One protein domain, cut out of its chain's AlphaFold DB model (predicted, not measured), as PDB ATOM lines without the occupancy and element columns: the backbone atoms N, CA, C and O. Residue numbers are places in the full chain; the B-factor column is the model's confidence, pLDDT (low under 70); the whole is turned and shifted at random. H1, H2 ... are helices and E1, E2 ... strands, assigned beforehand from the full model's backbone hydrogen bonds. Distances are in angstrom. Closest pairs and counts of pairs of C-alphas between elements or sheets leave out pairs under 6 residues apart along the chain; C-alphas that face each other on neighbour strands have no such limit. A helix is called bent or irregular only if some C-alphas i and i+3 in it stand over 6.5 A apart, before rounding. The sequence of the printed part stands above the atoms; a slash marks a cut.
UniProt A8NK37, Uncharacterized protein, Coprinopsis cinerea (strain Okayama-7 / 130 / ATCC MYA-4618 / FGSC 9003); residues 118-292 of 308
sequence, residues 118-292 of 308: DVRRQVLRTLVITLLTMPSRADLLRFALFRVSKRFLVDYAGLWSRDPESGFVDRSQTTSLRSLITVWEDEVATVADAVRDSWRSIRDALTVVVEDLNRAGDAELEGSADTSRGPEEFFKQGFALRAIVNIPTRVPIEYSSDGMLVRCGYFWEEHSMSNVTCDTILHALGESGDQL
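AT A GLANCE: This is residues 118 to 292 of the 308 residues of an uncharacterized protein of Coprinopsis cinerea (strain Okayama-7 / 130 / ATCC MYA-4618 / FGSC 9003) (UniProt A8NK37). What shape does the model show? It is a long, loose body of two lobes joined by the bent helix H3: at one end its arm H3b forms a loose up-and-down bundle with H1 and H4, each running against the one before it in the chain, and at the other end its arm H3a crosses H2, with H6 and the small hairpin E1 and E2 beyond. A second hairpin, E3 and E4, lies to one side, with E3 near Leu 132 of H1. What is it built of? The printed part has 175 residues, mostly helix by class, with H1 H2 E1 E2 H3 H4 E3 E4 H5 H6 in chain order and two antiparallel sheets of two strands. It is loose, with a radius of gyration of the C-alphas of 19.9 A, and spans 67 by 39 by 33 A.

HOW THE PARTS SIT: How do E3, residues 251 to 255, and E4, residues 261 to 265, pair? This hairpin is antiparallel at 145 degrees, with N 253 and O 263 within hydrogen-bond range at 2.9 A. What forms the bundle? H3, residues 177 to 222, was assigned as one helix by its hydrogen bonds but is bent, C-alphas 194 and 197 being 7.8 A apart; its arms H3a, residues 177 to 194, and H3b, residues 197 to 222, are only just about perpendicular at 72 degrees, and H3b is irregular, with C-alphas 197 and 200 7.1 A apart. H1, residues 118 to 133, touches H3b at a shallow tilt of 22 degrees, opposite ways, the closest C-alphas being those of Arg 120 and Glu 220, 5.9 A. With residues 129 to 133 alone H1 touches H4, residues 232 to 244, the same way at a shallow tilt of 26 degrees, closest at the C-alphas of Thr 130 and Phe 235, 4.7 A. What meets at the other end? H2, residues 137 to 151, touches H3a at a steep tilt of 45 degrees, opposite ways, closest at the C-alphas of Ala 144 and Glu 187, 5.5 A. H6, residues 275 to 287, touches H2 with residues 277 to 281 alone, closest at the C-alphas of Cys 278 and Ser 149, 6.5 A. E1, residues 152 to 155, and E2, residues 158 to 161, are an antiparallel hairpin with N 153 and O 160 within hydrogen-bond range at 2.9 A. What of the helix backbones? Every O i to N i+4 pair is within hydrogen-bond range in H1, H2, H3a, H4, H6 and H5, residues 267 to 271, and 21 of 22 are in H3b; H5 touches no helix.

IN THESE COORDINATES: Where does H1 begin? C-alpha 118 is at (55.123, 31.214, 131.052), and H1 is 22.6 A long. How long are the others? H2 is 21.6 A, H3a 25.8 A and H3b 39.3 A, ending at C-alpha 222, (66.632, 23.925, 133.336).

THE WHOLE: How large is it? The two C-alphas farthest apart, those of Ser 172 and Ser 224, are 67.3 A apart; the printed part has no cut, and E2 to H3 is a long link. Where is confidence low? Mean pLDDT of the printed part is 74.5, with 53 residues under 70, among them 225 to 234 and 253 to 263.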
ATOM      1  N   ASP A 118      56.213  30.989 132.005       71.00
ATOM      2  CA  ASP A 118      55.123  31.214 131.052       71.00
ATOM      3  C   ASP A 118      55.636  31.775 129.723       71.00
ATOM      4  O   ASP A 118      55.168  31.372 128.660       71.00
ATOM      5  N   VAL A 119      56.651  32.641 129.771       68.31
ATOM      6  CA  VAL A 119      57.278  33.194 128.568       68.31
ATOM      7  C   VAL A 119      58.133  32.141 127.856       68.31
ATOM      8  O   VAL A 119      58.024  32.019 126.640       68.31
ATOM      9  N   ARG A 120      58.887  31.299 128.580       70.69
ATOM     10  CA  ARG A 120      59.602  30.141 127.987       70.69
ATOM     11  C   ARG A 120      58.666  29.187 127.253       70.69
ATOM     12  O   ARG A 120      58.920  28.795 126.118       70.69
ATOM     13  N   ARG A 121      57.522  28.879 127.863       72.88
ATOM     14  CA  ARG A 121      56.472  28.070 127.228       72.88
ATOM     15  C   ARG A 121      55.869  28.752 126.006       72.88
ATOM     16  O   ARG A 121      55.499  28.070 125.054       72.88
ATOM     17  N   GLN A 122      55.763  30.078 126.017       70.00
ATOM     18  CA  GLN A 122      55.304  30.834 124.857       70.00
ATOM     19  C   GLN A 122      56.314  30.776 123.702       70.00
ATOM     20  O   GLN A 122      55.890  30.602 122.564       70.00
ATOM     21  N   VAL A 123      57.623  30.843 123.978       71.19
ATOM     22  CA  VAL A 123      58.685  30.645 122.970       71.19
ATOM     23  C   VAL A 123      58.569  29.260 122.328       71.19
ATOM     24  O   VAL A 123      58.485  29.164 121.104       71.19
ATOM     25  N   LEU A 124      58.450  28.203 123.141       72.06
ATOM     26  CA  LEU A 124      58.242  26.832 122.660       72.06
ATOM     27  C   LEU A 124      57.007  26.707 121.760       72.06
ATOM     28  O   LEU A 124      57.085  26.155 120.666       72.06
ATOM     29  N   ARG A 125      55.866  27.263 122.182       71.75
ATOM     30  CA  ARG A 125      54.635  27.258 121.372       71.75
ATOM     31  C   ARG A 125      54.828  27.957 120.032       71.75
ATOM     32  O   ARG A 125      54.355  27.452 119.020       71.75
ATOM     33  N   THR A 126      55.517  29.094 120.012       71.44
ATOM     34  CA  THR A 126      55.774  29.845 118.779       71.44
ATOM     35  C   THR A 126      56.697  29.086 117.829       71.44
ATOM     36  O   THR A 126      56.426  29.052 116.631       71.44
ATOM     37  N   LEU A 127      57.744  28.430 118.339       73.25
ATOM     38  CA  LEU A 127      58.632  27.578 117.537       73.25
ATOM     39  C   LEU A 127      57.868  26.394 116.933       73.25
ATOM     40  O   LEU A 127      57.974  26.145 115.734       73.25
ATOM     41  N   VAL A 128      57.008  25.736 117.719       74.69
ATOM     42  CA  VAL A 128      56.124  24.669 117.221       74.69
ATOM     43  C   VAL A 128      55.182  25.190 116.136       74.69
ATOM     44  O   VAL A 128      55.062  24.575 115.082       74.69
ATOM     45  N   ILE A 129      54.531  26.339 116.342       71.75
ATOM     46  CA  ILE A 129      53.646  26.941 115.332       71.75
ATOM     47  C   ILE A 129      54.420  27.270 114.047       71.75
ATOM     48  O   ILE A 129      53.935  26.990 112.952       71.75
ATOM     49  N   THR A 130      55.634  27.806 114.176       73.81
ATOM     50  CA  THR A 130      56.506  28.133 113.040       73.81
ATOM     51  C   THR A 130      56.868  26.891 112.239       73.81
ATOM     52  O   THR A 130      56.735  26.867 111.014       73.81
ATOM     53  N   LEU A 131      57.211  25.807 112.928       74.38
ATOM     54  CA  LEU A 131      57.449  24.512 112.307       74.38
ATOM     55  C   LEU A 131      56.213  24.007 111.537       74.38
ATOM     56  O   LEU A 131      56.339  23.546 110.406       74.38
ATOM     57  N   LEU A 132      55.007  24.139 112.103       73.12
ATOM     58  CA  LEU A 132      53.758  23.738 111.437       73.12
ATOM     59  C   LEU A 132      53.440  24.575 110.187       73.12
ATOM     60  O   LEU A 132      52.745  24.093 109.286       73.12
ATOM     61  N   THR A 133      53.955  25.805 110.109       75.00
ATOM     62  CA  THR A 133      53.827  26.660 108.921       75.00
ATOM     63  C   THR A 133      54.870  26.392 107.847       75.00
ATOM     64  O   THR A 133      54.613  26.696 106.688       75.00
ATOM     65  N   MET A 134      55.992  25.746 108.152       76.19
ATOM     66  CA  MET A 134      56.993  25.404 107.137       76.19
ATOM     67  C   MET A 134      56.536  24.180 106.320       76.19
ATOM     68  O   MET A 134      56.135  23.171 106.908       76.19
ATOM     69  N   PRO A 135      56.506  24.238 104.975       76.06
ATOM     70  CA  PRO A 135      56.114  23.097 104.148       76.06
ATOM     71  C   PRO A 135      57.213  22.026 104.114       76.06
ATOM     72  O   PRO A 135      58.395  22.338 104.019       76.06
ATOM     73  N   SER A 136      56.829  20.748 104.138       75.38
ATOM     74  CA  SER A 136      57.754  19.628 103.907       75.38
ATOM     75  C   SER A 136      57.563  18.993 102.523       75.38
ATOM     76  O   SER A 136      56.517  19.141 101.889       75.38
ATOM     77  N   ARG A 137      58.532  18.188 102.072       74.88
ATOM     78  CA  ARG A 137      58.398  17.365 100.856       74.88
ATOM     79  C   ARG A 137      57.179  16.444 100.936       74.88
ATOM     80  O   ARG A 137      56.491  16.247  99.941       74.88
ATOM     81  N   ALA A 138      56.884  15.916 102.123       76.69
ATOM     82  CA  ALA A 138      55.702  15.092 102.339       76.69
ATOM     83  C   ALA A 138      54.399  15.898 102.187       76.69
ATOM     84  O   ALA A 138      53.439  15.376 101.631       76.69
ATOM     85  N   ASP A 139      54.365  17.165 102.622       75.94
ATOM     86  CA  ASP A 139      53.198  18.041 102.427       75.94
ATOM     87  C   ASP A 139      52.923  18.295 100.947       75.94
ATOM     88  O   ASP A 139      51.780  18.234 100.498       75.94
ATOM     89  N   LEU A 140      53.991  18.541 100.192       76.50
ATOM     90  CA  LEU A 140      53.952  18.787  98.757       76.50
ATOM     91  C   LEU A 140      53.381  17.581  97.997       76.50
ATOM     92  O   LEU A 140      52.420  17.723  97.240       76.50
ATOM     93  N   LEU A 141      53.908  16.381  98.261       79.56
ATOM     94  CA  LEU A 141      53.430  15.140  97.642       79.56
ATOM     95  C   LEU A 141      51.993  14.796  98.059       79.56
ATOM     96  O   LEU A 141      51.201  14.346  97.232       79.56
ATOM     97  N   ARG A 142      51.621  15.053  99.318       78.56
ATOM     98  CA  ARG A 142      50.239  14.890  99.795       78.56
ATOM     99  C   ARG A 142      49.265  15.811  99.084       78.56
ATOM    100  O   ARG A 142      48.165  15.393  98.730       78.56
ATOM    101  N   PHE A 143      49.648  17.064  98.869       78.94
ATOM    102  CA  PHE A 143      48.763  18.008  98.205       78.94
ATOM    103  C   PHE A 143      48.687  17.765  96.693       78.94
ATOM    104  O   PHE A 143      47.619  17.936  96.108       78.94
ATOM    105  N   ALA A 144      49.767  17.281  96.070       81.88
ATOM    106  CA  ALA A 144      49.717  16.738  94.713       81.88
ATOM    107  C   ALA A 144      48.724  15.564  94.637       81.88
ATOM    108  O   ALA A 144      47.813  15.581  93.810       81.88
ATOM    109  N   LEU A 145      48.803  14.608  95.570       83.38
ATOM    110  CA  LEU A 145      47.863  13.487  95.649       83.38
ATOM    111  C   LEU A 145      46.412  13.961  95.816       83.38
ATOM    112  O   LEU A 145      45.520  13.450  95.146       83.38
ATOM    113  N   PHE A 146      46.163  14.956  96.666       81.00
ATOM    114  CA  PHE A 146      44.836  15.553  96.835       81.00
ATOM    115  C   PHE A 146      44.288  16.164  95.540       81.00
ATOM    116  O   PHE A 146      43.101  16.050  95.233       81.00
ATOM    117  N   ARG A 147      45.139  16.824  94.749       82.69
ATOM    118  CA  ARG A 147      44.735  17.361  93.442       82.69
ATOM    119  C   ARG A 147      44.431  16.237  92.454       82.69
ATOM    120  O   ARG A 147      43.426  16.319  91.748       82.69
ATOM    121  N   VAL A 148      45.218  15.162  92.463       86.31
ATOM    122  CA  VAL A 148      44.941  13.952  91.675       86.31
ATOM    123  C   VAL A 148      43.611  13.316  92.101       86.31
ATOM    124  O   VAL A 148      42.760  13.061  91.253       86.31
ATOM    125  N   SER A 149      43.350  13.147  93.400       82.50
ATOM    126  CA  SER A 149      42.102  12.551  93.910       82.50
ATOM    127  C   SER A 149      40.857  13.415  93.658       82.50
ATOM    128  O   SER A 149      39.723  12.929  93.655       82.50
ATOM    129  N   LYS A 150      41.038  14.709  93.377       82.19
ATOM    130  CA  LYS A 150      39.964  15.559  92.857       82.19
ATOM    131  C   LYS A 150      39.647  15.287  91.394       82.19
ATOM    132  O   LYS A 150      38.476  15.382  91.034       82.19
ATOM    133  N   ARG A 151      40.646  14.933  90.582       86.69
ATOM    134  CA  ARG A 151      40.509  14.649  89.143       86.69
ATOM    135  C   ARG A 151      40.068  13.221  88.840       86.69
ATOM    136  O   ARG A 151      39.590  12.967  87.739       86.69
ATOM    137  N   PHE A 152      40.195  12.306  89.795       86.38
ATOM    138  CA  PHE A 152      39.823  10.907  89.611       86.38
ATOM    139  C   PHE A 152      38.869  10.416  90.695       86.38
ATOM    140  O   PHE A 152      38.943  10.811  91.856       86.38
ATOM    141  N   LEU A 153      37.969   9.517  90.308       85.06
ATOM    142  CA  LEU A 153      37.257   8.645  91.229       85.06
ATOM    143  C   LEU A 153      37.820   7.239  91.056       85.06
ATOM    144  O   LEU A 153      37.850   6.725  89.939       85.06
ATOM    145  N   VAL A 154      38.234   6.632  92.165       80.31
ATOM    146  CA  VAL A 154      38.696   5.243  92.200       80.31
ATOM    147  C   VAL A 154      37.920   4.503  93.270       80.31
ATOM    148  O   VAL A 154      37.802   4.989  94.402       80.31
ATOM    149  N   ASP A 155      37.380   3.355  92.892       79.06
ATOM    150  CA  ASP A 155      36.795   2.375  93.793       79.06
ATOM    151  C   ASP A 155      37.153   0.954  93.321       79.06
ATOM    152  O   ASP A 155      37.881   0.769  92.345       79.06
ATOM    153  N   TYR A 156      36.651  -0.064  94.022       71.81
ATOM    154  CA  TYR A 156      36.924  -1.469  93.703       71.81
ATOM    155  C   TYR A 156      36.457  -1.904  92.301       71.81
ATOM    156  O   TYR A 156      36.877  -2.958  91.830       71.81
ATOM    157  N   ALA A 157      35.570  -1.146  91.648       77.50
ATOM    158  CA  ALA A 157      35.006  -1.484  90.345       77.50
ATOM    159  C   ALA A 157      35.732  -0.799  89.174       77.50
ATOM    160  O   ALA A 157      35.532  -1.205  88.028       77.50
ATOM    161  N   GLY A 158      36.568   0.214  89.427       81.94
ATOM    162  CA  GLY A 158      37.320   0.873  88.365       81.94
ATOM    163  C   GLY A 158      37.878   2.254  88.704       81.94
ATOM    164  O   GLY A 158      37.869   2.725  89.841       81.94
ATOM    165  N   LEU A 159      38.381   2.901  87.656       87.00
ATOM    166  CA  LEU A 159      39.005   4.218  87.669       87.00
ATOM    167  C   LEU A 159      38.274   5.103  86.651       87.00
ATOM    168  O   LEU A 159      38.126   4.717  85.491       87.00
ATOM    169  N   TRP A 160      37.843   6.295  87.062       90.44
ATOM    170  CA  TRP A 160      37.128   7.258  86.213       90.44
ATOM    171  C   TRP A 160      37.689   8.665  86.380       90.44
ATOM    172  O   TRP A 160      38.102   9.053  87.474       90.44
ATOM    173  N   SER A 161      37.665   9.456  85.307       90.00
ATOM    174  CA  SER A 161      37.958  10.889  85.373       90.00
ATOM    175  C   SER A 161      36.749  11.661  85.895       90.00
ATOM    176  O   SER A 161      35.611  11.408  85.495       90.00
ATOM    177  N   ARG A 162      37.004  12.637  86.760       87.31
ATOM    178  CA  ARG A 162      36.026  13.618  87.216       87.31
ATOM    179  C   ARG A 162      36.155  14.877  86.368       87.31
ATOM    180  O   ARG A 162      37.262  15.376  86.181       87.31
ATOM    181  N   ASP A 163      35.030  15.397  85.892       82.62
ATOM    182  CA  ASP A 163      35.002  16.685  85.206       82.62
ATOM    183  C   ASP A 163      35.453  17.803  86.170       82.62
ATOM    184  O   ASP A 163      34.845  17.955  87.238       82.62
ATOM    185  N   PRO A 164      36.507  18.574  85.844       75.25
ATOM    186  CA  PRO A 164      37.034  19.605  86.734       75.25
ATOM    187  C   PRO A 164      36.044  20.743  87.017       75.25
ATOM    188  O   PRO A 164      36.144  21.366  88.073       75.25
ATOM    189  N   GLU A 165      35.090  21.016  86.118       77.06
ATOM    190  CA  GLU A 165      34.155  22.139  86.272       77.06
ATOM    191  C   GLU A 165      32.875  21.768  87.029       77.06
ATOM    192  O   GLU A 165      32.393  22.532  87.871       77.06
ATOM    193  N   SER A 166      32.293  20.603  86.736       80.94
ATOM    194  CA  SER A 166      31.045  20.154  87.366       80.94
ATOM    195  C   SER A 166      31.246  19.187  88.531       80.94
ATOM    196  O   SER A 166      30.315  18.981  89.310       80.94
ATOM    197  N   GLY A 167      32.424  18.571  88.655       80.88
ATOM    198  CA  GLY A 167      32.672  17.486  89.602       80.88
ATOM    199  C   GLY A 167      31.942  16.181  89.252       80.88
ATOM    200  O   GLY A 167      31.983  15.230  90.038       80.88
ATOM    201  N   PHE A 168      31.267  16.121  88.099       85.50
ATOM    202  CA  PHE A 168      30.544  14.944  87.638       85.50
ATOM    203  C   PHE A 168      31.511  13.830  87.224       85.50
ATOM    204  O   PHE A 168      32.600  14.086  86.712       85.50
ATOM    205  N   VAL A 169      31.103  12.579  87.445       86.12
ATOM    206  CA  VAL A 169      31.857  11.388  87.043       86.12
ATOM    207  C   VAL A 169      30.961  10.538  86.155       86.12
ATOM    208  O   VAL A 169      29.968   9.982  86.630       86.12
ATOM    209  N   ASP A 170      31.324  10.412  84.880       85.94
ATOM    210  CA  ASP A 170      30.660   9.482  83.971       85.94
ATOM    211  C   ASP A 170      31.166   8.060  84.227       85.94
ATOM    212  O   ASP A 170      32.240   7.664  83.775       85.94
ATOM    213  N   ARG A 171      30.378   7.272  84.962       87.06
ATOM    214  CA  ARG A 171      30.734   5.887  85.296       87.06
ATOM    215  C   ARG A 171      30.646   4.919  84.112       87.06
ATOM    216  O   ARG A 171      31.082   3.778  84.246       87.06
ATOM    217  N   SER A 172      30.106   5.344  82.967       86.50
ATOM    218  CA  SER A 172      30.011   4.493  81.777       86.50
ATOM    219  C   SER A 172      31.347   4.328  81.039       86.50
ATOM    220  O   SER A 172      31.499   3.374  80.277       86.50
ATOM    221  N   GLN A 173      32.326   5.205  81.293       85.62
ATOM    222  CA  GLN A 173      33.623   5.212  80.613       85.62
ATOM    223  C   GLN A 173      34.771   5.185  81.620       85.62
ATOM    224  O   GLN A 173      35.112   6.197  82.230       85.62
ATOM    225  N   THR A 174      35.389   4.018  81.791       88.81
ATOM    226  CA  THR A 174      36.594   3.901  82.618       88.81
ATOM    227  C   THR A 174      37.776   4.603  81.953       88.81
ATOM    228  O   THR A 174      37.884   4.678  80.728       88.81
ATOM    229  N   THR A 175      38.685   5.126  82.771       89.25
ATOM    230  CA  THR A 175      39.955   5.688  82.310       89.25
ATOM    231  C   THR A 175      41.115   4.755  82.646       89.25
ATOM    232  O   THR A 175      40.984   3.807  83.420       89.25
ATOM    233  N   SER A 176      42.256   4.986  82.003       88.00
ATOM    234  CA  SER A 176      43.423   4.112  82.121       88.00
ATOM    235  C   SER A 176      44.328   4.515  83.284       88.00
ATOM    236  O   SER A 176      44.478   5.699  83.588       88.00
ATOM    237  N   LEU A 177      45.022   3.533  83.865       85.81
ATOM    238  CA  LEU A 177      46.059   3.764  84.876       85.81
ATOM    239  C   LEU A 177      47.168   4.702  84.366       85.81
ATOM    240  O   LEU A 177      47.659   5.548  85.104       85.81
ATOM    241  N   ARG A 178      47.497   4.628  83.069       87.44
ATOM    242  CA  ARG A 178      48.463   5.528  82.423       87.44
ATOM    243  C   ARG A 178      48.047   7.000  82.506       87.44
ATOM    244  O   ARG A 178      48.905   7.859  82.684       87.44
ATOM    245  N   SER A 179      46.749   7.288  82.389       88.88
ATOM    246  CA  SER A 179      46.212   8.646  82.548       88.88
ATOM    247  C   SER A 179      46.455   9.165  83.967       88.88
ATOM    248  O   SER A 179      46.962  10.269  84.147       88.88
ATOM    249  N   LEU A 180      46.182   8.329  84.974       88.56
ATOM    250  CA  LEU A 180      46.436   8.651  86.377       88.56
ATOM    251  C   LEU A 180      47.926   8.903  86.646       88.56
ATOM    252  O   LEU A 180      48.254   9.907  87.271       88.56
ATOM    253  N   ILE A 181      48.817   8.045  86.135       88.31
ATOM    254  CA  ILE A 181      50.274   8.211  86.279       88.31
ATOM    255  C   ILE A 181      50.744   9.519  85.637       88.31
ATOM    256  O   ILE A 181      51.483  10.269  86.262       88.31
ATOM    257  N   THR A 182      50.276   9.829  84.426       89.38
ATOM    258  CA  THR A 182      50.667  11.063  83.721       89.38
ATOM    259  C   THR A 182      50.259  12.300  84.525       89.38
ATOM    260  O   THR A 182      51.064  13.196  84.743       89.38
ATOM    261  N   VAL A 183      49.027  12.322  85.047       90.25
ATOM    262  CA  VAL A 183      48.547  13.442  85.873       90.25
ATOM    263  C   VAL A 183      49.289  13.528  87.210       90.25
ATOM    264  O   VAL A 183      49.526  14.629  87.699       90.25
ATOM    265  N   TRP A 184      49.666  12.393  87.805       89.06
ATOM    266  CA  TRP A 184      50.518  12.367  88.995       89.06
ATOM    267  C   TRP A 184      51.884  13.000  88.717       89.06
ATOM    268  O   TRP A 184      52.300  13.893  89.453       89.06
ATOM    269  N   GLU A 185      52.557  12.584  87.644       88.19
ATOM    270  CA  GLU A 185      53.857  13.136  87.261       88.19
ATOM    271  C   GLU A 185      53.774  14.639  86.967       88.19
ATOM    272  O   GLU A 185      54.628  15.386  87.440       88.19
ATOM    273  N   ASP A 186      52.723  15.096  86.281       88.44
ATOM    274  CA  ASP A 186      52.504  16.515  85.985       88.44
ATOM    275  C   ASP A 186      52.262  17.352  87.255       88.44
ATOM    276  O   ASP A 186      52.814  18.448  87.402       88.44
ATOM    277  N   GLU A 187      51.459  16.857  88.206       85.94
ATOM    278  CA  GLU A 187      51.224  17.552  89.480       85.94
ATOM    279  C   GLU A 187      52.498  17.597  90.333       85.94
ATOM    280  O   GLU A 187      52.817  18.641  90.905       85.94
ATOM    281  N   VAL A 188      53.273  16.508  90.386       83.06
ATOM    282  CA  VAL A 188      54.555  16.497  91.103       83.06
ATOM    283  C   VAL A 188      55.573  17.410  90.428       83.06
ATOM    284  O   VAL A 188      56.263  18.139  91.133       83.06
ATOM    285  N   ALA A 189      55.650  17.428  89.095       82.31
ATOM    286  CA  ALA A 189      56.527  18.331  88.354       82.31
ATOM    287  C   ALA A 189      56.166  19.798  88.616       82.31
ATOM    288  O   ALA A 189      57.043  20.591  88.940       82.31
ATOM    289  N   THR A 190      54.873  20.134  88.601       79.06
ATOM    290  CA  THR A 190      54.377  21.483  88.921       79.06
ATOM    291  C   THR A 190      54.789  21.911  90.329       79.06
ATOM    292  O   THR A 190      55.247  23.032  90.546       79.06
ATOM    293  N   VAL A 191      54.635  21.015  91.305       71.06
ATOM    294  CA  VAL A 191      55.010  21.287  92.695       71.06
ATOM    295  C   VAL A 191      56.532  21.357  92.861       71.06
ATOM    296  O   VAL A 191      57.031  22.203  93.600       71.06
ATOM    297  N   ALA A 192      57.276  20.502  92.161       70.00
ATOM    298  CA  ALA A 192      58.728  20.509  92.165       70.00
ATOM    299  C   ALA A 192      59.271  21.803  91.555       70.00
ATOM    300  O   ALA A 192      60.114  22.425  92.180       70.00
ATOM    301  N   ASP A 193      58.778  22.244  90.399       68.69
ATOM    302  CA  ASP A 193      59.210  23.488  89.755       68.69
ATOM    303  C   ASP A 193      58.852  24.724  90.594       68.69
ATOM    304  O   ASP A 193      59.670  25.630  90.719       68.69
ATOM    305  N   ALA A 194      57.684  24.739  91.247       63.12
ATOM    306  CA  ALA A 194      57.266  25.856  92.098       63.12
ATOM    307  C   ALA A 194      58.117  26.031  93.371       63.12
ATOM    308  O   ALA A 194      58.109  27.109  93.962       63.12
ATOM    309  N   VAL A 195      58.812  24.979  93.826       60.94
ATOM    310  CA  VAL A 195      59.521  24.971  95.123       60.94
ATOM    311  C   VAL A 195      60.995  24.565  94.996       60.94
ATOM    312  O   VAL A 195      61.720  24.616  95.986       60.94
ATOM    313  N   ARG A 196      61.481  24.193  93.801       65.56
ATOM    314  CA  ARG A 196      62.859  23.712  93.567       65.56
ATOM    315  C   ARG A 196      63.894  24.680  94.128       65.56
ATOM    316  O   ARG A 196      64.783  24.253  94.863       65.56
ATOM    317  N   ASP A 197      63.722  25.961  93.833       60.84
ATOM    318  CA  ASP A 197      64.663  27.006  94.234       60.84
ATOM    319  C   ASP A 197      64.534  27.350  95.728       60.84
ATOM    320  O   ASP A 197      65.502  27.737  96.376       60.84
ATOM    321  N   SER A 198      63.362  27.111  96.326       64.38
ATOM    322  CA  SER A 198      63.103  27.370  97.748       64.38
ATOM    323  C   SER A 198      63.428  26.184  98.665       64.38
ATOM    324  O   SER A 198      63.585  26.376  99.867       64.38
ATOM    325  N   TRP A 199      63.550  24.957  98.146       70.25
ATOM    326  CA  TRP A 199      63.632  23.741  98.970       70.25
ATOM    327  C   TRP A 199      64.883  23.664  99.851       70.25
ATOM    328  O   TRP A 199      64.790  23.249 101.006       70.25
ATOM    329  N   ARG A 200      66.048  24.076  99.333       68.50
ATOM    330  CA  ARG A 200      67.286  24.109 100.132       68.50
ATOM    331  C   ARG A 200      67.139  25.065 101.318       68.50
ATOM    332  O   ARG A 200      67.341  24.642 102.447       68.50
ATOM    333  N   SER A 201      66.651  26.279 101.065       69.56
ATOM    334  CA  SER A 201      66.391  27.287 102.103       69.56
ATOM    335  C   SER A 201      65.353  26.819 103.133       69.56
ATOM    336  O   SER A 201      65.580  26.952 104.330       69.56
ATOM    337  N   ILE A 202      64.255  26.189 102.697       69.75
ATOM    338  CA  ILE A 202      63.231  25.623 103.597       69.75
ATOM    339  C   ILE A 202      63.829  24.553 104.508       69.75
ATOM    340  O   ILE A 202      63.532  24.524 105.699       69.75
ATOM    341  N   ARG A 203      64.650  23.655 103.953       74.06
ATOM    342  CA  ARG A 203      65.318  22.604 104.723       74.06
ATOM    343  C   ARG A 203      66.264  23.208 105.757       74.06
ATOM    344  O   ARG A 203      66.231  22.784 106.904       74.06
ATOM    345  N   ASP A 204      67.072  24.182 105.359       77.81
ATOM    346  CA  ASP A 204      68.051  24.799 106.250       77.81
ATOM    347  C   ASP A 204      67.336  25.587 107.372       77.81
ATOM    348  O   ASP A 204      67.663  25.428 108.544       77.81
ATOM    349  N   ALA A 205      66.257  26.311 107.049       75.69
ATOM    350  CA  ALA A 205      65.390  26.974 108.027       75.69
ATOM    351  C   ALA A 205      64.676  25.991 108.975       75.69
ATOM    352  O   ALA A 205      64.556  26.258 110.169       75.69
ATOM    353  N   LEU A 206      64.213  24.839 108.474       74.81
ATOM    354  CA  LEU A 206      63.649  23.777 109.313       74.81
ATOM    355  C   LEU A 206      64.679  23.255 110.318       74.81
ATOM    356  O   LEU A 206      64.335  23.092 111.486       74.81
ATOM    357  N   THR A 207      65.923  23.028 109.888       80.06
ATOM    358  CA  THR A 207      67.014  22.609 110.781       80.06
ATOM    359  C   THR A 207      67.235  23.635 111.890       80.06
ATOM    360  O   THR A 207      67.226  23.264 113.061       80.06
ATOM    361  N   VAL A 208      67.319  24.925 111.546       80.31
ATOM    362  CA  VAL A 208      67.491  26.017 112.522       80.31
ATOM    363  C   VAL A 208      66.335  26.064 113.526       80.31
ATOM    364  O   VAL A 208      66.562  26.099 114.733       80.31
ATOM    365  N   VAL A 209      65.084  26.000 113.058       77.19
ATOM    366  CA  VAL A 209      63.903  26.020 113.941       77.19
ATOM    367  C   VAL A 209      63.872  24.801 114.871       77.19
ATOM    368  O   VAL A 209      63.449  24.926 116.020       77.19
ATOM    369  N   VAL A 210      64.317  23.627 114.409       78.75
ATOM    370  CA  VAL A 210      64.413  22.413 115.237       78.75
ATOM    371  C   VAL A 210      65.512  22.545 116.293       78.75
ATOM    372  O   VAL A 210      65.281  22.201 117.452       78.75
ATOM    373  N   GLU A 211      66.681  23.067 115.931       81.50
ATOM    374  CA  GLU A 211      67.761  23.341 116.884       81.50
ATOM    375  C   GLU A 211      67.322  24.340 117.961       81.50
ATOM    376  O   GLU A 211      67.543  24.107 119.152       81.50
ATOM    377  N   ASP A 212      66.628  25.408 117.564       78.56
ATOM    378  CA  ASP A 212      66.074  26.400 118.487       78.56
ATOM    379  C   ASP A 212      64.961  25.817 119.368       78.56
ATOM    380  O   ASP A 212      64.867  26.167 120.546       78.56
ATOM    381  N   LEU A 213      64.140  24.901 118.842       77.75
ATOM    382  CA  LEU A 213      63.124  24.186 119.617       77.75
ATOM    383  C   LEU A 213      63.758  23.310 120.700       77.75
ATOM    384  O   LEU A 213      63.301  23.348 121.844       77.75
ATOM    385  N   ASN A 214      64.814  22.566 120.363       81.38
ATOM    386  CA  ASN A 214      65.547  21.744 121.326       81.38
ATOM    387  C   ASN A 214      66.196  22.623 122.403       81.38
ATOM    388  O   ASN A 214      65.961  22.407 123.589       81.38
ATOM    389  N   ARG A 215      66.896  23.693 121.999       79.56
ATOM    390  CA  ARG A 215      67.519  24.645 122.933       79.56
ATOM    391  C   ARG A 215      66.489  25.301 123.861       79.56
ATOM    392  O   ARG A 215      66.741  25.462 125.052       79.56
ATOM    393  N   ALA A 216      65.321  25.676 123.338       75.75
ATOM    394  CA  ALA A 216      64.230  26.232 124.137       75.75
ATOM    395  C   ALA A 216      63.574  25.191 125.060       75.75
ATOM    396  O   ALA A 216      63.086  25.552 126.133       75.75
ATOM    397  N   GLY A 217      63.561  23.917 124.657       80.12
ATOM    398  CA  GLY A 217      63.080  22.797 125.465       80.12
ATOM    399  C   GLY A 217      63.967  22.577 126.682       80.12
ATOM    400  O   GLY A 217      63.473  22.610 127.810       80.12
ATOM    401  N   ASP A 218      65.275  22.473 126.455       81.19
ATOM    402  CA  ASP A 218      66.278  22.352 127.515       81.19
ATOM    403  C   ASP A 218      66.218  23.559 128.464       81.19
ATOM    404  O   ASP A 218      66.159  23.400 129.682       81.19
ATOM    405  N   ALA A 219      66.083  24.775 127.924       76.31
ATOM    406  CA  ALA A 219      65.925  25.987 128.728       76.31
ATOM    407  C   ALA A 219      64.636  26.012 129.579       76.31
ATOM    408  O   ALA A 219      64.632  26.572 130.681       76.31
ATOM    409  N   GLU A 220      63.521  25.425 129.120       79.88
ATOM    410  CA  GLU A 220      62.309  25.303 129.950       79.88
ATOM    411  C   GLU A 220      62.518  24.333 131.112       79.88
ATOM    412  O   GLU A 220      62.102  24.662 132.229       79.88
ATOM    413  N   LEU A 221      63.205  23.212 130.859       81.62
ATOM    414  CA  LEU A 221      63.531  22.186 131.851       81.62
ATOM    415  C   LEU A 221      64.520  22.696 132.907       81.62
ATOM    416  O   LEU A 221      64.312  22.486 134.103       81.62
ATOM    417  N   GLU A 222      65.567  23.396 132.476       84.44
ATOM    418  CA  GLU A 222      66.632  23.925 133.336       84.44
ATOM    419  C   GLU A 222      66.266  25.271 133.982       84.44
ATOM    420  O   GLU A 222      66.859  25.687 134.978       84.44
ATOM    421  N   GLY A 223      65.263  25.962 133.435       77.06
ATOM    422  CA  GLY A 223      64.815  27.268 133.904       77.06
ATOM    423  C   GLY A 223      65.692  28.448 133.469       77.06
ATOM    424  O   GLY A 223      65.574  29.517 134.074       77.06
ATOM    425  N   SER A 224      66.531  28.281 132.441       74.38
ATOM    426  CA  SER A 224      67.443  29.310 131.921       74.38
ATOM    427  C   SER A 224      66.730  30.327 131.015       74.38
ATOM    428  O   SER A 224      65.673  30.050 130.452       74.38
ATOM    429  N   ALA A 225      67.276  31.542 130.895       60.91
ATOM    430  CA  ALA A 225      66.664  32.648 130.144       60.91
ATOM    431  C   ALA A 225      67.339  32.921 128.783       60.91
ATOM    432  O   ALA A 225      67.086  33.957 128.168       60.91
ATOM    433  N   ASP A 226      68.176  32.004 128.300       59.06
ATOM    434  CA  ASP A 226      69.093  32.266 127.182       59.06
ATOM    435  C   ASP A 226      68.483  32.000 125.793       59.06
ATOM    436  O   ASP A 226      69.204  31.922 124.798       59.06
ATOM    437  N   THR A 227      67.156  31.871 125.670       60.34
ATOM    438  CA  THR A 227      66.544  31.697 124.343       60.34
ATOM    439  C   THR A 227      66.558  33.021 123.576       60.34
ATOM    440  O   THR A 227      65.949  34.005 124.009       60.34
ATOM    441  N   SER A 228      67.224  33.031 122.422       55.97
ATOM    442  CA  SER A 228      67.219  34.130 121.458       55.97
ATOM    443  C   SER A 228      65.799  34.471 120.979       55.97
ATOM    444  O   SER A 228      64.862  33.675 121.064       55.97
ATOM    445  N   ARG A 229      65.628  35.712 120.504       55.62
ATOM    446  CA  ARG A 229      64.355  36.231 119.982       55.62
ATOM    447  C   ARG A 229      63.926  35.413 118.752       55.62
ATOM    448  O   ARG A 229      64.757  35.084 117.917       55.62
ATOM    449  N   GLY A 230      62.638  35.070 118.710       55.94
ATOM    450  CA  GLY A 230      62.095  33.957 117.932       55.94
ATOM    451  C   GLY A 230      61.947  34.134 116.407       55.94
ATOM    452  O   GLY A 230      62.205  35.200 115.852       55.94
ATOM    453  N   PRO A 231      61.466  33.068 115.741       61.94
ATOM    454  CA  PRO A 231      61.608  32.762 114.311       61.94
ATOM    455  C   PRO A 231      60.558  33.453 113.415       61.94
ATOM    456  O   PRO A 231      59.964  32.831 112.533       61.94
ATOM    457  N   GLU A 232      60.261  34.729 113.667       63.72
ATOM    458  CA  GLU A 232      59.160  35.447 113.004       63.72
ATOM    459  C   GLU A 232      59.290  35.453 111.476       63.72
ATOM    460  O   GLU A 232      58.297  35.270 110.770       63.72
ATOM    461  N   GLU A 233      60.516  35.591 110.976       67.62
ATOM    462  CA  GLU A 233      60.818  35.545 109.547       67.62
ATOM    463  C   GLU A 233      60.588  34.150 108.952       67.62
ATOM    464  O   GLU A 233      59.959  34.029 107.900       67.62
ATOM    465  N   PHE A 234      60.963  33.080 109.663       69.12
ATOM    466  CA  PHE A 234      60.698  31.708 109.216       69.12
ATOM    467  C   PHE A 234      59.198  31.394 109.185       69.12
ATOM    468  O   PHE A 234      58.726  30.723 108.269       69.12
ATOM    469  N   PHE A 235      58.418  31.927 110.131       70.06
ATOM    470  CA  PHE A 235      56.959  31.806 110.098       70.06
ATOM    471  C   PHE A 235      56.370  32.478 108.849       70.06
ATOM    472  O   PHE A 235      55.569  31.859 108.142       70.06
ATOM    473  N   LYS A 236      56.780  33.719 108.536       70.25
ATOM    474  CA  LYS A 236      56.327  34.432 107.322       70.25
ATOM    475  C   LYS A 236      56.701  33.660 106.070       70.25
ATOM    476  O   LYS A 236      55.856  33.477 105.197       70.25
ATOM    477  N   GLN A 237      57.945  33.196 106.001       69.06
ATOM    478  CA  GLN A 237      58.474  32.469 104.858       69.06
ATOM    479  C   GLN A 237      57.698  31.167 104.634       69.06
ATOM    480  O   GLN A 237      57.202  30.925 103.532       69.06
ATOM    481  N   GLY A 238      57.520  30.359 105.683       69.81
ATOM    482  CA  GLY A 238      56.760  29.115 105.619       69.81
ATOM    483  C   GLY A 238      55.318  29.341 105.185       69.81
ATOM    484  O   GLY A 238      54.825  28.670 104.275       69.81
ATOM    485  N   PHE A 239      54.659  30.337 105.777       71.25
ATOM    486  CA  PHE A 239      53.287  30.679 105.434       71.25
ATOM    487  C   PHE A 239      53.149  31.191 103.990       71.25
ATOM    488  O   PHE A 239      52.248  30.753 103.273       71.25
ATOM    489  N   ALA A 240      54.047  32.070 103.533       67.44
ATOM    490  CA  ALA A 240      54.048  32.599 102.168       67.44
ATOM    491  C   ALA A 240      54.255  31.487 101.132       67.44
ATOM    492  O   ALA A 240      53.510  31.398 100.156       67.44
ATOM    493  N   LEU A 241      55.203  30.581 101.378       65.50
ATOM    494  CA  LEU A 241      55.436  29.421 100.520       65.50
ATOM    495  C   LEU A 241      54.204  28.521 100.454       65.50
ATOM    496  O   LEU A 241      53.749  28.186  99.363       65.50
ATOM    497  N   ARG A 242      53.614  28.182 101.609       73.00
ATOM    498  CA  ARG A 242      52.360  27.420 101.676       73.00
ATOM    499  C   ARG A 242      51.241  28.093 100.874       73.00
ATOM    500  O   ARG A 242      50.524  27.396 100.158       73.00
ATOM    501  N   ALA A 243      51.126  29.420 100.928       70.19
ATOM    502  CA  ALA A 243      50.155  30.173 100.136       70.19
ATOM    503  C   ALA A 243      50.415  30.064  98.622       70.19
ATOM    504  O   ALA A 243      49.475  29.796  97.875       70.19
ATOM    505  N   ILE A 244      51.670  30.190  98.172       65.00
ATOM    506  CA  ILE A 244      52.060  30.060  96.753       65.00
ATOM    507  C   ILE A 244      51.668  28.686  96.198       65.00
ATOM    508  O   ILE A 244      51.072  28.589  95.126       65.00
ATOM    509  N   VAL A 245      51.945  27.613  96.945       62.03
ATOM    510  CA  VAL A 245      51.604  26.244  96.519       62.03
ATOM    511  C   VAL A 245      50.187  25.807  96.905       62.03
ATOM    512  O   VAL A 245      49.798  24.663  96.652       62.03
ATOM    513  N   ASN A 246      49.387  26.716  97.469       69.31
ATOM    514  CA  ASN A 246      48.021  26.476  97.934       69.31
ATOM    515  C   ASN A 246      47.910  25.300  98.927       69.31
ATOM    516  O   ASN A 246      46.921  24.572  98.930       69.31
ATOM    517  N   ILE A 247      48.935  25.088  99.754       69.94
ATOM    518  CA  ILE A 247      48.936  24.069 100.805       69.94
ATOM    519  C   ILE A 247      48.408  24.712 102.091       69.94
ATOM    520  O   ILE A 247      48.976  25.701 102.553       69.94
ATOM    521  N   PRO A 248      47.348  24.175 102.718       70.12
ATOM    522  CA  PRO A 248      46.868  24.702 103.990       70.12
ATOM    523  C   PRO A 248      47.921  24.548 105.099       70.12
ATOM    524  O   PRO A 248      48.872  23.781 104.985       70.12
ATOM    525  N   THR A 249      47.773  25.275 106.206       71.56
ATOM    526  CA  THR A 249      48.612  25.031 107.395       71.56
ATOM    527  C   THR A 249      48.159  23.738 108.072       71.56
ATOM    528  O   THR A 249      46.961  23.439 108.092       71.56
ATOM    529  N   ARG A 250      49.101  22.950 108.602       70.88
ATOM    530  CA  ARG A 250      48.754  21.745 109.367       70.88
ATOM    531  C   ARG A 250      48.034  22.131 110.657       70.88
ATOM    532  O   ARG A 250      48.372  23.134 111.282       70.88
ATOM    533  N   VAL A 251      47.084  21.305 111.080       70.81
ATOM    534  CA  VAL A 251      46.426  21.431 112.383       70.81
ATOM    535  C   VAL A 251      46.838  20.277 113.299       70.81
ATOM    536  O   VAL A 251      47.041  19.162 112.809       70.81
ATOM    537  N   PRO A 252      46.978  20.515 114.613       70.31
ATOM    538  CA  PRO A 252      47.101  19.443 115.595       70.31
ATOM    539  C   PRO A 252      45.861  18.540 115.570       70.31
ATOM    540  O   PRO A 252      44.744  19.049 115.646       70.31
ATOM    541  N   ILE A 253      46.058  17.223 115.479       69.56
ATOM    542  CA  ILE A 253      44.972  16.229 115.405       69.56
ATOM    543  C   ILE A 253      44.972  15.311 116.629       69.56
ATOM    544  O   ILE A 253      43.914  15.013 117.174       69.56
ATOM    545  N   GLU A 254      46.144  14.862 117.078       68.94
ATOM    546  CA  GLU A 254      46.247  13.848 118.133       68.94
ATOM    547  C   GLU A 254      47.356  14.184 119.125       68.94
ATOM    548  O   GLU A 254      48.489  14.457 118.723       68.94
ATOM    549  N   TYR A 255      47.028  14.110 120.414       68.69
ATOM    550  CA  TYR A 255      47.967  14.251 121.521       68.69
ATOM    551  C   TYR A 255      48.053  12.928 122.287       68.69
ATOM    552  O   TYR A 255      47.034  12.263 122.481       68.69
ATOM    553  N   SER A 256      49.246  12.554 122.741       69.88
ATOM    554  CA  SER A 256      49.445  11.420 123.642       69.88
ATOM    555  C   SER A 256      48.950  11.738 125.055       69.88
ATOM    556  O   SER A 256      48.634  12.879 125.399       69.88
ATOM    557  N   SER A 257      48.856  10.704 125.893       63.94
ATOM    558  CA  SER A 257      48.361  10.802 127.273       63.94
ATOM    559  C   SER A 257      49.205  11.702 128.184       63.94
ATOM    560  O   SER A 257      48.700  12.198 129.188       63.94
ATOM    561  N   ASP A 258      50.468  11.930 127.832       61.75
ATOM    562  CA  ASP A 258      51.396  12.870 128.471       61.75
ATOM    563  C   ASP A 258      51.259  14.315 127.944       61.75
ATOM    564  O   ASP A 258      51.947  15.218 128.418       61.75
ATOM    565  N   GLY A 259      50.342  14.555 127.000       55.00
ATOM    566  CA  GLY A 259      50.070  15.863 126.410       55.00
ATOM    567  C   GLY A 259      50.990  16.242 125.247       55.00
ATOM    568  O   GLY A 259      50.893  17.370 124.758       55.00
ATOM    569  N   MET A 260      51.857  15.336 124.786       58.84
ATOM    570  CA  MET A 260      52.724  15.586 123.634       58.84
ATOM    571  C   MET A 260      51.941  15.493 122.324       58.84
ATOM    572  O   MET A 260      51.060  14.657 122.152       58.84
ATOM    573  N   LEU A 261      52.243  16.383 121.382       60.00
ATOM    574  CA  LEU A 261      51.598  16.395 120.075       60.00
ATOM    575  C   LEU A 261      52.171  15.264 119.202       60.00
ATOM    576  O   LEU A 261      53.336  15.305 118.814       60.00
ATOM    577  N   VAL A 262      51.341  14.273 118.871       67.06
ATOM    578  CA  VAL A 262      51.742  13.068 118.126       67.06
ATOM    579  C   VAL A 262      51.463  13.228 116.634       67.06
ATOM    580  O   VAL A 262      52.330  12.950 115.799       67.06
ATOM    581  N   ARG A 263      50.262  13.708 116.278       68.94
ATOM    582  CA  ARG A 263      49.777  13.709 114.890       68.94
ATOM    583  C   ARG A 263      49.232  15.051 114.436       68.94
ATOM    584  O   ARG A 263      48.458  15.705 115.136       68.94
ATOM    585  N   CYS A 264      49.655  15.430 113.235       70.00
ATOM    586  CA  CYS A 264      49.341  16.678 112.559       70.00
ATOM    587  C   CYS A 264      48.826  16.279 111.196       70.00
ATOM    588  O   CYS A 264      49.331  15.338 110.586       70.00
ATOM    589  N   GLY A 265      47.865  17.019 110.688       69.56
ATOM    590  CA  GLY A 265      47.378  16.758 109.348       69.56
ATOM    591  C   GLY A 265      46.533  17.901 108.864       69.56
ATOM    592  O   GLY A 265      46.607  19.021 109.382       69.56
ATOM    593  N   TYR A 266      45.737  17.610 107.853       70.81
ATOM    594  CA  TYR A 266      44.867  18.600 107.265       70.81
ATOM    595  C   TYR A 266      43.413  18.292 107.568       70.81
ATOM    596  O   TYR A 266      42.958  17.165 107.417       70.81
ATOM    597  N   PHE A 267      42.644  19.328 107.899       64.19
ATOM    598  CA  PHE A 267      41.205  19.192 108.132       64.19
ATOM    599  C   PHE A 267      40.473  18.514 106.954       64.19
ATOM    600  O   PHE A 267      39.498  17.789 107.149       64.19
ATOM    601  N   TRP A 268      40.959  18.717 105.721       61.47
ATOM    602  CA  TRP A 268      40.391  18.101 104.520       61.47
ATOM    603  C   TRP A 268      40.689  16.603 104.391       61.47
ATOM    604  O   TRP A 268      39.883  15.910 103.772       61.47
ATOM    605  N   GLU A 269      41.783  16.092 104.969       64.19
ATOM    606  CA  GLU A 269      42.079  14.649 104.963       64.19
ATOM    607  C   GLU A 269      40.996  13.879 105.731       64.19
ATOM    608  O   GLU A 269      40.617  12.792 105.318       64.19
ATOM    609  N   GLU A 270      40.419  14.472 106.780       58.41
ATOM    610  CA  GLU A 270      39.376  13.829 107.590       58.41
ATOM    611  C   GLU A 270      37.956  13.961 107.007       58.41
ATOM    612  O   GLU A 270      37.088  13.149 107.320       58.41
ATOM    613  N   HIS A 271      37.698  14.973 106.165       50.47
ATOM    614  CA  HIS A 271      36.326  15.352 105.777       50.47
ATOM    615  C   HIS A 271      36.042  15.352 104.268       50.47
ATOM    616  O   HIS A 271      34.879  15.311 103.870       50.47
ATOM    617  N   SER A 272      37.063  15.462 103.411       48.56
ATOM    618  CA  SER A 272      36.886  15.770 101.981       48.56
ATOM    619  C   SER A 272      37.316  14.651 101.038       48.56
ATOM    620  O   SER A 272      36.989  14.719  99.850       48.56
ATOM    621  N   MET A 273      38.055  13.654 101.517       54.16
ATOM    622  CA  MET A 273      38.471  12.519 100.702       54.16
ATOM    623  C   MET A 273      37.744  11.262 101.156       54.16
ATOM    624  O   MET A 273      37.696  10.956 102.341       54.16
ATOM    625  N   SER A 274      37.194  10.501 100.210       61.12
ATOM    626  CA  SER A 274      36.892   9.101 100.498       61.12
ATOM    627  C   SER A 274      38.233   8.417 100.749       61.12
ATOM    628  O   SER A 274      39.016   8.292  99.803       61.12
ATOM    629  N   ASN A 275      38.510   8.014 101.996       66.75
ATOM    630  CA  ASN A 275      39.739   7.292 102.364       66.75
ATOM    631  C   ASN A 275      40.020   6.160 101.364       66.75
ATOM    632  O   ASN A 275      41.124   6.044 100.851       66.75
ATOM    633  N   VAL A 276      38.962   5.462 100.935       70.94
ATOM    634  CA  VAL A 276      39.014   4.397  99.925       70.94
ATOM    635  C   VAL A 276      39.638   4.857  98.608       70.94
ATOM    636  O   VAL A 276      40.503   4.174  98.072       70.94
ATOM    637  N   THR A 277      39.236   6.008  98.064       75.38
ATOM    638  CA  THR A 277      39.774   6.489  96.783       75.38
ATOM    639  C   THR A 277      41.255   6.824  96.900       75.38
ATOM    640  O   THR A 277      42.014   6.528  95.986       75.38
ATOM    641  N   CYS A 278      41.686   7.404  98.017       76.75
ATOM    642  CA  CYS A 278      43.087   7.789  98.185       76.75
ATOM    643  C   CYS A 278      43.980   6.593  98.453       76.75
ATOM    644  O   CYS A 278      45.020   6.483  97.811       76.75
ATOM    645  N   ASP A 279      43.529   5.664  99.293       77.81
ATOM    646  CA  ASP A 279      44.216   4.398  99.528       77.81
ATOM    647  C   ASP A 279      44.355   3.610  98.221       77.81
ATOM    648  O   ASP A 279      45.422   3.081  97.922       77.81
ATOM    649  N   THR A 280      43.309   3.599  97.386       80.75
ATOM    650  CA  THR A 280      43.347   2.896  96.095       80.75
ATOM    651  C   THR A 280      44.254   3.600  95.083       80.75
ATOM    652  O   THR A 280      44.982   2.927  94.361       80.75
ATOM    653  N   ILE A 281      44.268   4.940  95.032       83.75
ATOM    654  CA  ILE A 281      45.215   5.687  94.185       83.75
ATOM    655  C   ILE A 281      46.652   5.424  94.640       83.75
ATOM    656  O   ILE A 281      47.509   5.155  93.804       83.75
ATOM    657  N   LEU A 282      46.922   5.477  95.946       83.94
ATOM    658  CA  LEU A 282      48.251   5.216  96.496       83.94
ATOM    659  C   LEU A 282      48.704   3.783  96.223       83.94
ATOM    660  O   LEU A 282      49.850   3.581  95.834       83.94
ATOM    661  N   HIS A 283      47.798   2.810  96.336       82.88
ATOM    662  CA  HIS A 283      48.063   1.429  95.948       82.88
ATOM    663  C   HIS A 283      48.377   1.307  94.452       82.88
ATOM    664  O   HIS A 283      49.391   0.723  94.087       82.88
ATOM    665  N   ALA A 284      47.558   1.911  93.586       81.25
ATOM    666  CA  ALA A 284      47.744   1.869  92.136       81.25
ATOM    667  C   ALA A 284      49.057   2.541  91.688       81.25
ATOM    668  O   ALA A 284      49.731   2.057  90.775       81.25
ATOM    669  N   LEU A 285      49.444   3.640  92.345       83.38
ATOM    670  CA  LEU A 285      50.749   4.272  92.156       83.38
ATOM    671  C   LEU A 285      51.875   3.355  92.662       83.38
ATOM    672  O   LEU A 285      52.845   3.144  91.944       83.38
ATOM    673  N   GLY A 286      51.728   2.751  93.843       81.44
ATOM    674  CA  GLY A 286      52.709   1.818  94.407       81.44
ATOM    675  C   GLY A 286      52.971   0.590  93.528       81.44
ATOM    676  O   GLY A 286      54.126   0.245  93.290       81.44
ATOM    677  N   GLU A 287      51.924  -0.028  92.973       79.31
ATOM    678  CA  GLU A 287      52.041  -1.142  92.015       79.31
ATOM    679  C   GLU A 287      52.728  -0.733  90.707       79.31
ATOM    680  O   GLU A 287      53.350  -1.555  90.036       79.31
ATOM    681  N   SER A 288      52.645   0.549  90.354       75.62
ATOM    682  CA  SER A 288      53.272   1.116  89.160       75.62
ATOM    683  C   SER A 288      54.709   1.586  89.406       75.62
ATOM    684  O   SER A 288      55.263   2.268  88.547       75.62
ATOM    685  N   GLY A 289      55.313   1.246  90.554       66.62
ATOM    686  CA  GLY A 289      56.589   1.786  91.038       66.62
ATOM    687  C   GLY A 289      57.722   1.812  90.008       66.62
ATOM    688  O   GLY A 289      58.389   2.833  89.878       66.62
ATOM    689  N   ASP A 290      57.875   0.761  89.198       68.81
ATOM    690  CA  ASP A 290      58.915   0.688  88.155       68.81
ATOM    691  C   ASP A 290      58.716   1.696  87.002       68.81
ATOM    692  O   ASP A 290      59.643   1.978  86.242       68.81
ATOM    693  N   GLN A 291      57.502   2.227  86.838       65.75
ATOM    694  CA  GLN A 291      57.132   3.185  85.788       65.75
ATOM    695  C   GLN A 291      57.095   4.631  86.293       65.75
ATOM    696  O   GLN A 291      56.997   5.549  85.480       65.75
ATOM    697  N   LEU A 292      57.156   4.838  87.611       69.12
ATOM    698  CA  LEU A 292      57.046   6.154  88.222       69.12
ATOM    699  C   LEU A 292      58.398   6.854  88.286       69.12
ATOM    700  O   LEU A 292      59.367   6.338  88.836       69.12
TER     701      LEU A 292